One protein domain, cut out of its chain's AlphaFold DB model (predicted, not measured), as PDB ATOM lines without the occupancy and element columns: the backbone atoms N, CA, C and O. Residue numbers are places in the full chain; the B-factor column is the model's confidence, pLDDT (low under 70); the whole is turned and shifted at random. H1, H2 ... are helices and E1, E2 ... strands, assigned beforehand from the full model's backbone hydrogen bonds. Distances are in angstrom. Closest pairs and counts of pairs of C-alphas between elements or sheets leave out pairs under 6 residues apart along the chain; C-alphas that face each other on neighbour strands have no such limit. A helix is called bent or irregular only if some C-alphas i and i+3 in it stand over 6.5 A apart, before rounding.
ATOM      1  N   THR A 344      46.123   7.509   0.608       66.12
ATOM      2  CA  THR A 344      46.153   7.992  -0.776       66.12
ATOM      3  C   THR A 344      45.712   9.451  -0.848       66.12
ATOM      4  O   THR A 344      44.716   9.828  -0.226       66.12
ATOM      5  N   ASP A 345      46.424  10.257  -1.628       64.25
ATOM      6  CA  ASP A 345      46.108  11.666  -1.882       64.25
ATOM      7  C   ASP A 345      44.915  11.813  -2.847       64.25
ATOM      8  O   ASP A 345      45.081  12.095  -4.028       64.25
ATOM      9  N   THR A 346      43.697  11.534  -2.376       77.38
ATOM     10  CA  THR A 346      42.470  11.713  -3.174       77.38
ATOM     11  C   THR A 346      41.776  13.022  -2.814       77.38
ATOM     12  O   THR A 346      41.837  13.459  -1.661       77.38
ATOM     13  N   ALA A 347      41.025  13.606  -3.755       79.00
ATOM     14  CA  ALA A 347      40.262  14.839  -3.524       79.00
ATOM     15  C   ALA A 347      39.370  14.769  -2.264       79.00
ATOM     16  O   ALA A 347      39.249  15.734  -1.507       79.00
ATOM     17  N   VAL A 348      38.798  13.593  -1.985       83.94
ATOM     18  CA  VAL A 348      37.957  13.329  -0.803       83.94
ATOM     19  C   VAL A 348      38.792  13.252   0.470       83.94
ATOM     20  O   VAL A 348      38.403  13.807   1.498       83.94
ATOM     21  N   ASN A 349      39.949  12.597   0.414       85.56
ATOM     22  CA  ASN A 349      40.837  12.459   1.561       85.56
ATOM     23  C   ASN A 349      41.411  13.822   1.963       85.56
ATOM     24  O   ASN A 349      41.381  14.167   3.145       85.56
ATOM     25  N   VAL A 350      41.834  14.631   0.988       80.88
ATOM     26  CA  VAL A 350      42.293  16.014   1.189       80.88
ATOM     27  C   VAL A 350      41.177  16.882   1.766       80.88
ATOM     28  O   VAL A 350      41.374  17.533   2.796       80.88
ATOM     29  N   ALA A 351      39.980  16.846   1.168       84.75
ATOM     30  CA  ALA A 351      38.827  17.595   1.661       84.75
ATOM     31  C   ALA A 351      38.530  17.268   3.136       84.75
ATOM     32  O   ALA A 351      38.350  18.165   3.961       84.75
ATOM     33  N   VAL A 352      38.541  15.988   3.507       86.31
ATOM     34  CA  VAL A 352      38.210  15.559   4.870       86.31
ATOM     35  C   VAL A 352      39.345  15.829   5.856       86.31
ATOM     36  O   VAL A 352      39.099  16.463   6.880       86.31
ATOM     37  N   VAL A 353      40.568  15.374   5.575       85.12
ATOM     38  CA  VAL A 353      41.698  15.405   6.524       85.12
ATOM     39  C   VAL A 353      42.272  16.808   6.679       85.12
ATOM     40  O   VAL A 353      42.587  17.213   7.796       85.12
ATOM     41  N   GLN A 354      42.388  17.563   5.585       82.94
ATOM     42  CA  GLN A 354      43.061  18.863   5.599       82.94
ATOM     43  C   GLN A 354      42.096  20.038   5.776       82.94
ATOM     44  O   GLN A 354      42.528  21.108   6.196       82.94
ATOM     45  N   THR A 355      40.796  19.862   5.496       84.81
ATOM     46  CA  THR A 355      39.839  20.987   5.515       84.81
ATOM     47  C   THR A 355      38.670  20.797   6.479       84.81
ATOM     48  O   THR A 355      38.396  21.693   7.279       84.81
ATOM     49  N   ILE A 356      37.966  19.661   6.436       89.25
ATOM     50  CA  ILE A 356      36.731  19.479   7.218       89.25
ATOM     51  C   ILE A 356      37.028  19.079   8.671       89.25
ATOM     52  O   ILE A 356      36.518  19.715   9.598       89.25
ATOM     53  N   LEU A 357      37.871  18.065   8.896       88.44
ATOM     54  CA  LEU A 357      38.213  17.581  10.238       88.44
ATOM     55  C   LEU A 357      38.881  18.647  11.122       88.44
ATOM     56  O   LEU A 357      38.430  18.787  12.256       88.44
ATOM     57  N   PRO A 358      39.827  19.481  10.644       88.69
ATOM     58  CA  PRO A 358      40.386  20.570  11.451       88.69
ATOM     59  C   PRO A 358      39.345  21.572  11.964       88.69
ATOM     60  O   PRO A 358      39.512  22.141  13.040       88.69
ATOM     61  N   LYS A 359      38.254  21.787  11.214       89.25
ATOM     62  CA  LYS A 359      37.164  22.696  11.609       89.25
ATOM     63  C   LYS A 359      36.182  22.038  12.578       89.25
ATOM     64  O   LYS A 359      35.631  22.709  13.445       89.25
ATOM     65  N   LYS A 360      35.927  20.739  12.407       87.88
ATOM     66  CA  LYS A 360      34.922  19.981  13.170       87.88
ATOM     67  C   LYS A 360      35.477  19.304  14.423       87.88
ATOM     68  O   LYS A 360      34.716  19.023  15.346       87.88
ATOM     69  N   LEU A 361      36.781  19.059  14.464       86.94
ATOM     70  CA  LEU A 361      37.492  18.415  15.561       86.94
ATOM     71  C   LEU A 361      38.865  19.085  15.777       86.94
ATOM     72  O   LEU A 361      39.886  18.459  15.523       86.94
ATOM     73  N   PRO A 362      38.912  20.351  16.233       79.88
ATOM     74  CA  PRO A 362      40.169  21.095  16.366       79.88
ATOM     75  C   PRO A 362      41.126  20.491  17.407       79.88
ATOM     76  O   PRO A 362      42.340  20.617  17.273       79.88
ATOM     77  N   ASP A 363      40.585  19.822  18.431       78.19
ATOM     78  CA  ASP A 363      41.359  19.056  19.406       78.19
ATOM     79  C   ASP A 363      41.457  17.582  18.983       78.19
ATOM     80  O   ASP A 363      40.518  16.790  19.163       78.19
ATOM     81  N   LYS A 364      42.624  17.211  18.444       73.06
ATOM     82  CA  LYS A 364      42.945  15.841  18.023       73.06
ATOM     83  C   LYS A 364      42.970  14.845  19.186       73.06
ATOM     84  O   LYS A 364      42.744  13.663  18.962       73.06
ATOM     85  N   ASN A 365      43.162  15.283  20.427       71.06
ATOM     86  CA  ASN A 365      43.256  14.368  21.571       71.06
ATOM     87  C   ASN A 365      41.883  14.059  22.188       71.06
ATOM     88  O   ASN A 365      41.758  13.285  23.144       71.06
ATOM     89  N   SER A 366      40.815  14.623  21.620       74.62
ATOM     90  CA  SER A 366      39.460  14.435  22.118       74.62
ATOM     91  C   SER A 366      38.994  12.970  22.022       74.62
ATOM     92  O   SER A 366      38.888  12.349  20.959       74.62
ATOM     93  N   LYS A 367      38.645  12.385  23.176       74.00
ATOM     94  CA  LYS A 367      38.105  11.018  23.252       74.00
ATOM     95  C   LYS A 367      36.670  10.972  22.717       74.00
ATOM     96  O   LYS A 367      35.704  11.269  23.422       74.00
ATOM     97  N   LEU A 368      36.515  10.553  21.461       80.75
ATOM     98  CA  LEU A 368      35.207  10.337  20.837       80.75
ATOM     99  C   LEU A 368      34.689   8.915  21.099       80.75
ATOM    100  O   LEU A 368      35.337   7.925  20.754       80.75
ATOM    101  N   ASN A 369      33.475   8.801  21.643       85.50
ATOM    102  CA  ASN A 369      32.765   7.523  21.708       85.50
ATOM    103  C   ASN A 369      32.226   7.112  20.315       85.50
ATOM    104  O   ASN A 369      32.291   7.875  19.347       85.50
ATOM    105  N   LYS A 370      31.689   5.890  20.197       83.81
ATOM    106  CA  LYS A 370      31.225   5.322  18.917       83.81
ATOM    107  C   LYS A 370      30.155   6.178  18.229       83.81
ATOM    108  O   LYS A 370      30.192   6.324  17.007       83.81
ATOM    109  N   ASP A 371      29.240   6.760  18.995       86.25
ATOM    110  CA  ASP A 371      28.141   7.561  18.451       86.25
ATOM    111  C   ASP A 371      28.618   8.939  17.997       86.25
ATOM    112  O   ASP A 371      28.271   9.369  16.899       86.25
ATOM    113  N   LYS A 372      29.518   9.572  18.757       87.50
ATOM    114  CA  LYS A 372      30.193  10.811  18.350       87.50
ATOM    115  C   LYS A 372      31.016  10.613  17.077       87.50
ATOM    116  O   LYS A 372      30.947  11.450  16.187       87.50
ATOM    117  N   LYS A 373      31.724   9.484  16.930       85.38
ATOM    118  CA  LYS A 373      32.450   9.151  15.685       85.38
ATOM    119  C   LYS A 373      31.507   9.007  14.487       85.38
ATOM    120  O   LYS A 373      31.821   9.477  13.399       85.38
ATOM    121  N   ARG A 374      30.341   8.378  14.675       85.81
ATOM    122  CA  ARG A 374      29.320   8.242  13.620       85.81
ATOM    123  C   ARG A 374      28.692   9.584  13.243       85.81
ATOM    124  O   ARG A 374      28.486   9.834  12.060       85.81
ATOM    125  N   ALA A 375      28.401  10.428  14.232       89.12
ATOM    126  CA  ALA A 375      27.889  11.778  14.012       89.12
ATOM    127  C   ALA A 375      28.908  12.632  13.246       89.12
ATOM    128  O   ALA A 375      28.565  13.188  12.206       89.12
ATOM    129  N   LEU A 376      30.173  12.622  13.675       91.38
ATOM    130  CA  LEU A 376      31.260  13.333  13.005       91.38
ATOM    131  C   LEU A 376      31.456  12.857  11.559       91.38
ATOM    132  O   LEU A 376      31.603  13.680  10.663       91.38
ATOM    133  N   GLY A 377      31.394  11.545  11.307       89.75
ATOM    134  CA  GLY A 377      31.471  11.007   9.946       89.75
ATOM    135  C   GLY A 377      30.323  11.478   9.051       89.75
ATOM    136  O   GLY A 377      30.528  11.744   7.873       89.75
ATOM    137  N   TRP A 378      29.115  11.636   9.600       92.62
ATOM    138  CA  TRP A 378      27.997  12.225   8.858       92.62
ATOM    139  C   TRP A 378      28.213  13.715   8.571       92.62
ATOM    140  O   TRP A 378      28.015  14.147   7.441       92.62
ATOM    141  N   GLU A 379      28.674  14.491   9.552       92.00
ATOM    142  CA  GLU A 379      29.000  15.906   9.338       92.00
ATOM    143  C   GLU A 379      30.106  16.098   8.299       92.00
ATOM    144  O   GLU A 379      30.028  17.013   7.480       92.00
ATOM    145  N   CYS A 380      31.110  15.216   8.296       92.12
ATOM    146  CA  CYS A 380      32.165  15.242   7.293       92.12
ATOM    147  C   CYS A 380      31.612  14.970   5.894       92.12
ATOM    148  O   CYS A 380      31.970  15.680   4.963       92.12
ATOM    149  N   PHE A 381      30.700  14.002   5.759       91.75
ATOM    150  CA  PHE A 381      30.048  13.705   4.484       91.75
ATOM    151  C   PHE A 381      29.211  14.884   3.967       91.75
ATOM    152  O   PHE A 381      29.306  15.235   2.795       91.75
ATOM    153  N   LEU A 382      28.442  15.546   4.841       90.81
ATOM    154  CA  LEU A 382      27.667  16.735   4.470       90.81
ATOM    155  C   LEU A 382      28.560  17.896   4.000       90.81
ATOM    156  O   LEU A 382      28.198  18.605   3.064       90.81
ATOM    157  N   GLY A 383      29.738  18.059   4.609       90.06
ATOM    158  CA  GLY A 383      30.710  19.094   4.242       90.06
ATOM    159  C   GLY A 383      31.502  18.821   2.956       90.06
ATOM    160  O   GLY A 383      32.209  19.715   2.485       90.06
ATOM    161  N   LEU A 384      31.406  17.616   2.376       91.19
ATOM    162  CA  LEU A 384      32.176  17.247   1.182       91.19
ATOM    163  C   LEU A 384      31.827  18.113  -0.020       91.19
ATOM    164  O   LEU A 384      32.734  18.570  -0.699       91.19
ATOM    165  N   LYS A 385      30.538  18.364  -0.278       90.81
ATOM    166  CA  LYS A 385      30.093  19.114  -1.462       90.81
ATOM    167  C   LYS A 385      30.766  20.487  -1.540       90.81
ATOM    168  O   LYS A 385      31.386  20.806  -2.547       90.81
ATOM    169  N   GLU A 386      30.666  21.265  -0.465       90.88
ATOM    170  CA  GLU A 386      31.226  22.619  -0.394       90.88
ATOM    171  C   GLU A 386      32.756  22.597  -0.470       90.88
ATOM    172  O   GLU A 386      33.361  23.401  -1.174       90.88
ATOM    173  N   THR A 387      33.386  21.645   0.221       90.19
ATOM    174  CA  THR A 387      34.850  21.550   0.275       90.19
ATOM    175  C   THR A 387      35.446  21.087  -1.055       90.19
ATOM    176  O   THR A 387      36.446  21.636  -1.499       90.19
ATOM    177  N   LEU A 388      34.824  20.113  -1.723       87.06
ATOM    178  CA  LEU A 388      35.255  19.633  -3.036       87.06
ATOM    179  C   LEU A 388      35.090  20.723  -4.099       87.06
ATOM    180  O   LEU A 388      35.997  20.921  -4.900       87.06
ATOM    181  N   GLN A 389      33.992  21.487  -4.061       86.56
ATOM    182  CA  GLN A 389      33.826  22.664  -4.926       86.56
ATOM    183  C   GLN A 389      34.915  23.712  -4.686       86.56
ATOM    184  O   GLN A 389      35.476  24.240  -5.643       86.56
ATOM    185  N   ALA A 390      35.243  23.994  -3.421       85.69
ATOM    186  CA  ALA A 390      36.312  24.929  -3.070       85.69
ATOM    187  C   ALA A 390      37.700  24.444  -3.530       85.69
ATOM    188  O   ALA A 390      38.544  25.262  -3.885       85.69
ATOM    189  N   ASN A 391      37.909  23.126  -3.574       81.56
ATOM    190  CA  ASN A 391      39.137  22.490  -4.050       81.56
ATOM    191  C   ASN A 391      39.164  22.279  -5.578       81.56
ATOM    192  O   ASN A 391      40.042  21.584  -6.076       81.56
ATOM    193  N   GLY A 392      38.221  22.857  -6.330       82.12
ATOM    194  CA  GLY A 392      38.229  22.835  -7.797       82.12
ATOM    195  C   GLY A 392      37.537  21.634  -8.449       82.12
ATOM    196  O   GLY A 392      37.518  21.552  -9.673       82.12
ATOM    197  N   CYS A 393      36.916  20.736  -7.677       86.69
ATOM    198  CA  CYS A 393      36.140  19.624  -8.230       86.69
ATOM    199  C   CYS A 393      34.786  20.103  -8.775       86.69
ATOM    200  O   CYS A 393      34.106  20.950  -8.183       86.69
ATOM    201  N   LYS A 394      34.320  19.489  -9.866       90.12
ATOM    202  CA  LYS A 394      33.004  19.780 -10.449       90.12
ATOM    203  C   LYS A 394      31.960  18.799  -9.929       90.12
ATOM    204  O   LYS A 394      31.964  17.630 -10.294       90.12
ATOM    205  N   ILE A 395      31.015  19.270  -9.118       91.69
ATOM    206  CA  ILE A 395      29.917  18.423  -8.624       91.69
ATOM    207  C   ILE A 395      28.939  18.111  -9.759       91.69
ATOM    208  O   ILE A 395      28.403  19.024 -10.386       91.69
ATOM    209  N   ILE A 396      28.688  16.823  -9.984       88.56
ATOM    210  CA  ILE A 396      27.723  16.313 -10.964       88.56
ATOM    211  C   ILE A 396      26.358  16.147 -10.298       88.56
ATOM    212  O   ILE A 396      25.350  16.641 -10.794       88.56
ATOM    213  N   ASN A 397      26.329  15.462  -9.154       86.44
ATOM    214  CA  ASN A 397      25.108  15.195  -8.406       86.44
ATOM    215  C   ASN A 397      25.407  15.143  -6.906       86.44
ATOM    216  O   ASN A 397      26.466  14.682  -6.491       86.44
ATOM    217  N   SER A 398      24.472  15.608  -6.084       88.75
ATOM    218  CA  SER A 398      24.585  15.572  -4.630       88.75
ATOM    219  C   SER A 398      23.214  15.329  -4.026       88.75
ATOM    220  O   SER A 398      22.324  16.171  -4.133       88.75
ATOM    221  N   LEU A 399      23.070  14.182  -3.375       84.25
ATOM    222  CA  LEU A 399      21.872  13.795  -2.655       84.25
ATOM    223  C   LEU A 399      22.238  13.610  -1.181       84.25
ATOM    224  O   LEU A 399      22.769  12.576  -0.785       84.25
ATOM    225  N   THR A 400      21.989  14.635  -0.369       78.81
ATOM    226  CA  THR A 400      22.327  14.652   1.066       78.81
ATOM    227  C   THR A 400      21.107  14.806   1.977       78.81
ATOM    228  O   THR A 400      21.165  14.408   3.141       78.81
ATOM    229  N   GLU A 401      19.986  15.310   1.454       79.25
ATOM    230  CA  GLU A 401      18.688  15.376   2.134       79.25
ATOM    231  C   GLU A 401      17.894  14.088   1.875       79.25
ATOM    232  O   GLU A 401      17.136  13.979   0.915       79.25
ATOM    233  N   VAL A 402      18.111  13.077   2.716       78.69
ATOM    234  CA  VAL A 402      17.513  11.740   2.564       78.69
ATOM    235  C   VAL A 402      16.878  11.257   3.862       78.69
ATOM    236  O   VAL A 402      17.345  11.576   4.958       78.69
ATOM    237  N   VAL A 403      15.828  10.439   3.743       73.69
ATOM    238  CA  VAL A 403      15.134   9.843   4.900       73.69
ATOM    239  C   VAL A 403      16.046   8.845   5.618       73.69
ATOM    240  O   VAL A 403      16.055   8.776   6.848       73.69
ATOM    241  N   LYS A 404      16.856   8.090   4.864       80.94
ATOM    242  CA  LYS A 404      17.876   7.184   5.402       80.94
ATOM    243  C   LYS A 404      19.257   7.605   4.920       80.94
ATOM    244  O   LYS A 404      19.496   7.682   3.725       80.94
ATOM    245  N   LYS A 405      20.209   7.781   5.847       82.62
ATOM    246  CA  LYS A 405      21.593   8.192   5.526       82.62
ATOM    247  C   LYS A 405      22.286   7.298   4.487       82.62
ATOM    248  O   LYS A 405      23.144   7.783   3.768       82.62
ATOM    249  N   THR A 406      21.915   6.021   4.411       78.62
ATOM    250  CA  THR A 406      22.437   5.034   3.446       78.62
ATOM    251  C   THR A 406      22.123   5.393   1.989       78.62
ATOM    252  O   THR A 406      22.812   4.951   1.081       78.62
ATOM    253  N   GLU A 407      21.091   6.207   1.755       82.12
ATOM    254  CA  GLU A 407      20.673   6.664   0.423       82.12
ATOM    255  C   GLU A 407      21.444   7.915  -0.028       82.12
ATOM    256  O   GLU A 407      21.335   8.334  -1.180       82.12
ATOM    257  N   ALA A 408      22.231   8.526   0.866       89.81
ATOM    258  CA  ALA A 408      22.974   9.733   0.550       89.81
ATOM    259  C   ALA A 408      24.164   9.419  -0.370       89.81
ATOM    260  O   ALA A 408      24.912   8.463  -0.143       89.81
ATOM    261  N   SER A 409      24.360  10.244  -1.395       91.12
ATOM    262  CA  SER A 409      25.411  10.062  -2.395       91.12
ATOM    263  C   SER A 409      25.925  11.384  -2.963       91.12
ATOM    264  O   SER A 409      25.260  12.421  -2.906       91.12
ATOM    265  N   LEU A 410      27.142  11.345  -3.498       91.38
ATOM    266  CA  LEU A 410      27.820  12.462  -4.139       91.38
ATOM    267  C   LEU A 410      28.585  11.946  -5.363       91.38
ATOM    268  O   LEU A 410      29.378  11.015  -5.243       91.38
ATOM    269  N   SER A 411      28.364  12.570  -6.516       90.31
ATOM    270  CA  SER A 411      29.147  12.365  -7.737       90.31
ATOM    271  C   SER A 411      29.842  13.663  -8.120       90.31
ATOM    272  O   SER A 411      29.206  14.723  -8.137       90.31
ATOM    273  N   PHE A 412      31.122  13.593  -8.457       89.69
ATOM    274  CA  PHE A 412      31.910  14.749  -8.872       89.69
ATOM    275  C   PHE A 412      33.017  14.344  -9.844       89.69
ATOM    276  O   PHE A 412      33.395  13.181  -9.897       89.69
ATOM    277  N   ILE A 413      33.519  15.317 -10.598       87.12
ATOM    278  CA  ILE A 413      34.734  15.203 -11.401       87.12
ATOM    279  C   ILE A 413      35.875  15.823 -10.598       87.12
ATOM    280  O   ILE A 413      35.716  16.940 -10.088       87.12
ATOM    281  N   ASP A 414      36.971  15.090 -10.438       81.50
ATOM    282  CA  ASP A 414      38.156  15.556  -9.721       81.50
ATOM    283  C   ASP A 414      39.080  16.428 -10.595       81.50
ATOM    284  O   ASP A 414      38.724  16.841 -11.699       81.50
ATOM    285  N   GLU A 415      40.262  16.768 -10.080       78.25
ATOM    286  CA  GLU A 415      41.249  17.594 -10.792       78.25
ATOM    287  C   GLU A 415      41.909  16.896 -11.998       78.25
ATOM    288  O   GLU A 415      42.599  17.552 -12.779       78.25
ATOM    289  N   PHE A 416      41.696  15.586 -12.162       78.62
ATOM    290  CA  PHE A 416      42.230  14.766 -13.250       78.62
ATOM    291  C   PHE A 416      41.165  14.382 -14.287       78.62
ATOM    292  O   PHE A 416      41.416  13.517 -15.124       78.62
ATOM    293  N   ASP A 417      40.005  15.045 -14.258       80.44
ATOM    294  CA  ASP A 417      38.840  14.755 -15.097       80.44
ATOM    295  C   ASP A 417      38.228  13.353 -14.870       80.44
ATOM    296  O   ASP A 417      37.475  12.853 -15.711       80.44
ATOM    297  N   GLU A 418      38.484  12.719 -13.719       82.06
ATOM    298  CA  GLU A 418      37.882  11.430 -13.368       82.06
ATOM    299  C   GLU A 418      36.543  11.620 -12.647       82.06
ATOM    300  O   GLU A 418      36.427  12.367 -11.673       82.06
ATOM    301  N   GLU A 419      35.506  10.917 -13.113       88.06
ATOM    302  CA  GLU A 419      34.213  10.888 -12.434       88.06
ATOM    303  C   GLU A 419      34.248   9.917 -11.249       88.06
ATOM    304  O   GLU A 419      34.363   8.700 -11.402       88.06
ATOM    305  N   ILE A 420      34.080  10.468 -10.052       85.56
ATOM    306  CA  ILE A 420      34.077   9.737  -8.793       85.56
ATOM    307  C   ILE A 420      32.667   9.759  -8.207       85.56
ATOM    308  O   ILE A 420      32.080  10.818  -7.972       85.56
ATOM    309  N   HIS A 421      32.140   8.571  -7.907       88.94
ATOM    310  CA  HIS A 421      30.870   8.388  -7.210       88.94
ATOM    311  C   HIS A 421      31.082   7.791  -5.818       88.94
ATOM    312  O   HIS A 421      31.704   6.740  -5.663       88.94
ATOM    313  N   ILE A 422      30.532   8.443  -4.792       89.06
ATOM    314  CA  ILE A 422      30.650   8.024  -3.393       89.06
ATOM    315  C   ILE A 422      29.277   8.034  -2.731       89.06
ATOM    316  O   ILE A 422      28.553   9.027  -2.763       89.06
ATOM    317  N   THR A 423      28.942   6.937  -2.056       89.81
ATOM    318  CA  THR A 423      27.773   6.843  -1.180       89.81
ATOM    319  C   THR A 423      28.193   7.061   0.269       89.81
ATOM    320  O   THR A 423      29.354   6.860   0.635       89.81
ATOM    321  N   TYR A 424      27.263   7.452   1.140       88.00
ATOM    322  CA  TYR A 424      27.586   7.569   2.562       88.00
ATOM    323  C   TYR A 424      27.996   6.224   3.169       88.00
ATOM    324  O   TYR A 424      28.857   6.186   4.048       88.00
ATOM    325  N   ASP A 425      27.432   5.117   2.685       85.94
ATOM    326  CA  ASP A 425      27.816   3.787   3.149       85.94
ATOM    327  C   ASP A 425      29.273   3.468   2.804       85.94
ATOM    328  O   ASP A 425      30.023   3.082   3.704       85.94
ATOM    329  N   SER A 426      29.726   3.721   1.568       84.12
ATOM    330  CA  SER A 426      31.140   3.537   1.214       84.12
ATOM    331  C   SER A 426      32.043   4.520   1.968       84.12
ATOM    332  O   SER A 426      33.054   4.118   2.550       84.12
ATOM    333  N   PHE A 427      31.630   5.785   2.075       86.56
ATOM    334  CA  PHE A 427      32.357   6.810   2.818       86.56
ATOM    335  C   PHE A 427      32.521   6.460   4.296       86.56
ATOM    336  O   PHE A 427      33.585   6.673   4.867       86.56
ATOM    337  N   ARG A 428      31.493   5.910   4.946       84.38
ATOM    338  CA  ARG A 428      31.524   5.561   6.370       84.38
ATOM    339  C   ARG A 428      32.617   4.543   6.688       84.38
ATOM    340  O   ARG A 428      33.191   4.599   7.778       84.38
ATOM    341  N   HIS A 429      32.895   3.623   5.767       81.25
ATOM    342  CA  HIS A 429      33.992   2.670   5.909       81.25
ATOM    343  C   HIS A 429      35.350   3.375   5.793       81.25
ATOM    344  O   HIS A 429      36.202   3.202   6.667       81.25
ATOM    345  N   THR A 430      35.503   4.257   4.805       81.31
ATOM    346  CA  THR A 430      36.726   5.043   4.580       81.31
ATOM    347  C   THR A 430      36.972   6.088   5.674       81.31
ATOM    348  O   THR A 430      38.111   6.338   6.058       81.31
ATOM    349  N   PHE A 431      35.920   6.653   6.271       86.38
ATOM    350  CA  PHE A 431      36.015   7.697   7.293       86.38
ATOM    351  C   PHE A 431      36.796   7.242   8.526       86.38
ATOM    352  O   PHE A 431      37.492   8.039   9.146       86.38
ATOM    353  N   LYS A 432      36.727   5.953   8.882       83.69
ATOM    354  CA  LYS A 432      37.508   5.413  10.002       83.69
ATOM    355  C   LYS A 432      39.017   5.543   9.739       83.69
ATOM    356  O   LYS A 432      39.768   5.846  10.667       83.69
ATOM    357  N   ILE A 433      39.434   5.362   8.485       80.88
ATOM    358  CA  ILE A 433      40.821   5.520   8.033       80.88
ATOM    359  C   ILE A 433      41.194   7.004   8.021       80.88
ATOM    360  O   ILE A 433      42.205   7.375   8.602       80.88
ATOM    361  N   LEU A 434      40.337   7.863   7.463       83.69
ATOM    362  CA  LEU A 434      40.567   9.313   7.382       83.69
ATOM    363  C   LEU A 434      40.652   9.996   8.743       83.69
ATOM    364  O   LEU A 434      41.535  10.814   8.980       83.69
ATOM    365  N   LEU A 435      39.756   9.634   9.660       85.69
ATOM    366  CA  LEU A 435      39.796  10.124  11.030       85.69
ATOM    367  C   LEU A 435      41.108   9.715  11.701       85.69
ATOM    368  O   LEU A 435      41.718  10.521  12.387       85.69
ATOM    369  N   SER A 436      41.574   8.490  11.469       77.56
ATOM    370  CA  SER A 436      42.855   8.035  12.014       77.56
ATOM    371  C   SER A 436      44.038   8.766  11.371       77.56
ATOM    372  O   SER A 436      44.926   9.215  12.086       77.56
ATOM    373  N   ALA A 437      44.014   8.981  10.053       77.88
ATOM    374  CA  ALA A 437      45.027   9.767   9.353       77.88
ATOM    375  C   ALA A 437      45.150  11.189   9.916       77.88
ATOM    376  O   ALA A 437      46.259  11.670  10.128       77.88
ATOM    377  N   TYR A 438      44.018  11.824  10.227       81.38
ATOM    378  CA  TYR A 438      43.975  13.138  10.860       81.38
ATOM    379  C   TYR A 438      44.521  13.137  12.298       81.38
ATOM    380  O   TYR A 438      45.283  14.034  12.669       81.38
ATOM    381  N   LEU A 439      44.145  12.140  13.105       77.62
ATOM    382  CA  LEU A 439      44.559  12.033  14.510       77.62
ATOM    383  C   LEU A 439      46.058  11.742  14.664       77.62
ATOM    384  O   LEU A 439      46.674  12.262  15.588       77.62
ATOM    385  N   TYR A 440      46.631  10.941  13.762       70.19
ATOM    386  CA  TYR A 440      48.016  10.461  13.844       70.19
ATOM    387  C   TYR A 440      48.978  11.126  12.851       70.19
ATOM    388  O   TYR A 440      50.128  10.708  12.764       70.19
ATOM    389  N   ASP A 441      48.526  12.134  12.096       68.81
ATOM    390  CA  ASP A 441      49.332  12.839  11.086       68.81
ATOM    391  C   ASP A 441      50.041  11.881  10.111       68.81
ATOM    392  O   ASP A 441      51.236  12.007   9.830       68.81
ATOM    393  N   LEU A 442      49.289  10.897   9.598       67.38
ATOM    394  CA  LEU A 442      49.844   9.896   8.687       67.38
ATOM    395  C   LEU A 442      50.436  10.563   7.432       67.38
ATOM    396  O   LEU A 442      49.833  11.494   6.885       67.38
ATOM    397  N   PRO A 443      51.586  10.085   6.930       58.91
ATOM    398  CA  PRO A 443      52.180  10.609   5.711       58.91
ATOM    399  C   PRO A 443      51.295  10.328   4.484       58.91
ATOM    400  O   PRO A 443      50.665   9.275   4.361       58.91
ATOM    401  N   ILE A 444      51.276  11.290   3.559       60.50
ATOM    402  CA  ILE A 444      50.503  11.238   2.310       60.50
ATOM    403  C   ILE A 444      51.275  10.414   1.276       60.50
ATOM    404  O   ILE A 444      52.424  10.742   0.965       60.50
ATOM    405  N   ASP A 445      50.657   9.371   0.714       63.47
ATOM    406  CA  ASP A 445      51.176   8.714  -0.490       63.47
ATOM    407  C   ASP A 445      50.600   9.432  -1.713       63.47
ATOM    408  O   ASP A 445      49.423   9.278  -2.049       63.47
ATOM    409  N   LYS A 446      51.443  10.225  -2.385       52.66
ATOM    410  CA  LYS A 446      51.128  10.818  -3.690       52.66
ATOM    411  C   LYS A 446      51.229   9.748  -4.770       52.66
ATOM    412  O   LYS A 446      52.106   9.789  -5.631       52.66
TER     413      LYS A 446
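AT A GLANCE: This is residues 344 to 446 of the 449 residues of an uncharacterized protein of Legionella nautarum (UniProt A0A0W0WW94). Three crossed helices, H1, H2 and H3, make one packed group, and a small sheet of three strands, E1, E2 and E3, covers one end of it. The longest helix, H2, kinks on its way and brings its residues 381 to 389 over one face of the sheet, in two layers, helix on one face of a sheet. The printed part has 103 residues, with three named helices and three named strands in the order H1 H2 E1 E2 E3 H3; the sheet, in the order E1 E2 E3, is antiparallel, and the class is mixed, helices and strands. The whole is compact, with a radius of gyration of the C-alphas of 13.2 A, and only just flat, spanning 36 by 36 by 20 A.

IN THESE COORDINATES: H1, residues 347 to 360, begins at C-alpha 347 (40.262, 14.839, -3.524) and is 18.3 A long; it is only just irregular, with C-alphas 354 and 357 6.8 A apart. H2, residues 370 to 390, is 29.9 A long, begins at C-alpha 370 (31.225, 5.322, 18.917), has a kink of 43 degrees near residue 384 and is only just irregular, with C-alphas 382 and 385 6.8 A apart. E1 is residues 394 to 399, 14.8 A; E2 is 409 to 413, 13.9 A; E3 is 419 to 423, 13.6 A. H3, residues 424 to 440, is 23.5 A long, has a kink of 36 degrees near residue 431 and ends at C-alpha 440 (48.016, 10.461, 13.844).

HOW THE PARTS SIT: E1, E2 and E3 form a meander, each strand the antiparallel neighbour of the one before. In the hairpin E1 and E2, N 396 and O 411 are 2.8 A apart, within hydrogen-bond range; in the hairpin E2 and E3, N 410 and O 422 are 2.8 A apart. H2 is on the sheet at a height of 12.2 A, over E1 and E2, only just slantwise to the strands at 31 degrees to E2 on the local plane. H3 only grazes the sheet, with residues 424 to 427. H1 touches H2, closest at the C-alphas of Ala 351 and Thr 387, 5.8 A, at a steep tilt of 61 degrees, opposite ways. H3, with residues 434 to 438 alone, touches H1, closest at the C-alphas of Val 353 and Tyr 438, 5.4 A. H2 and H3 touch about perpendicular, at 84 degrees, closest at the C-alphas of Gly 377 and Phe 431, 6.2 A. Of the O i to N i+4 pairs, 7 of 10 are within hydrogen-bond range in H1, 15 of 17 in H2 and 10 of 13 in H3.

THE WHOLE: The C-alphas farthest apart, Lys 367 and Asp 417, are 38.5 A apart. The printed part has no cut and no long link. Mean pLDDT of the printed part is 83.0; residues 344 to 345 and 441 to 446 are under 70.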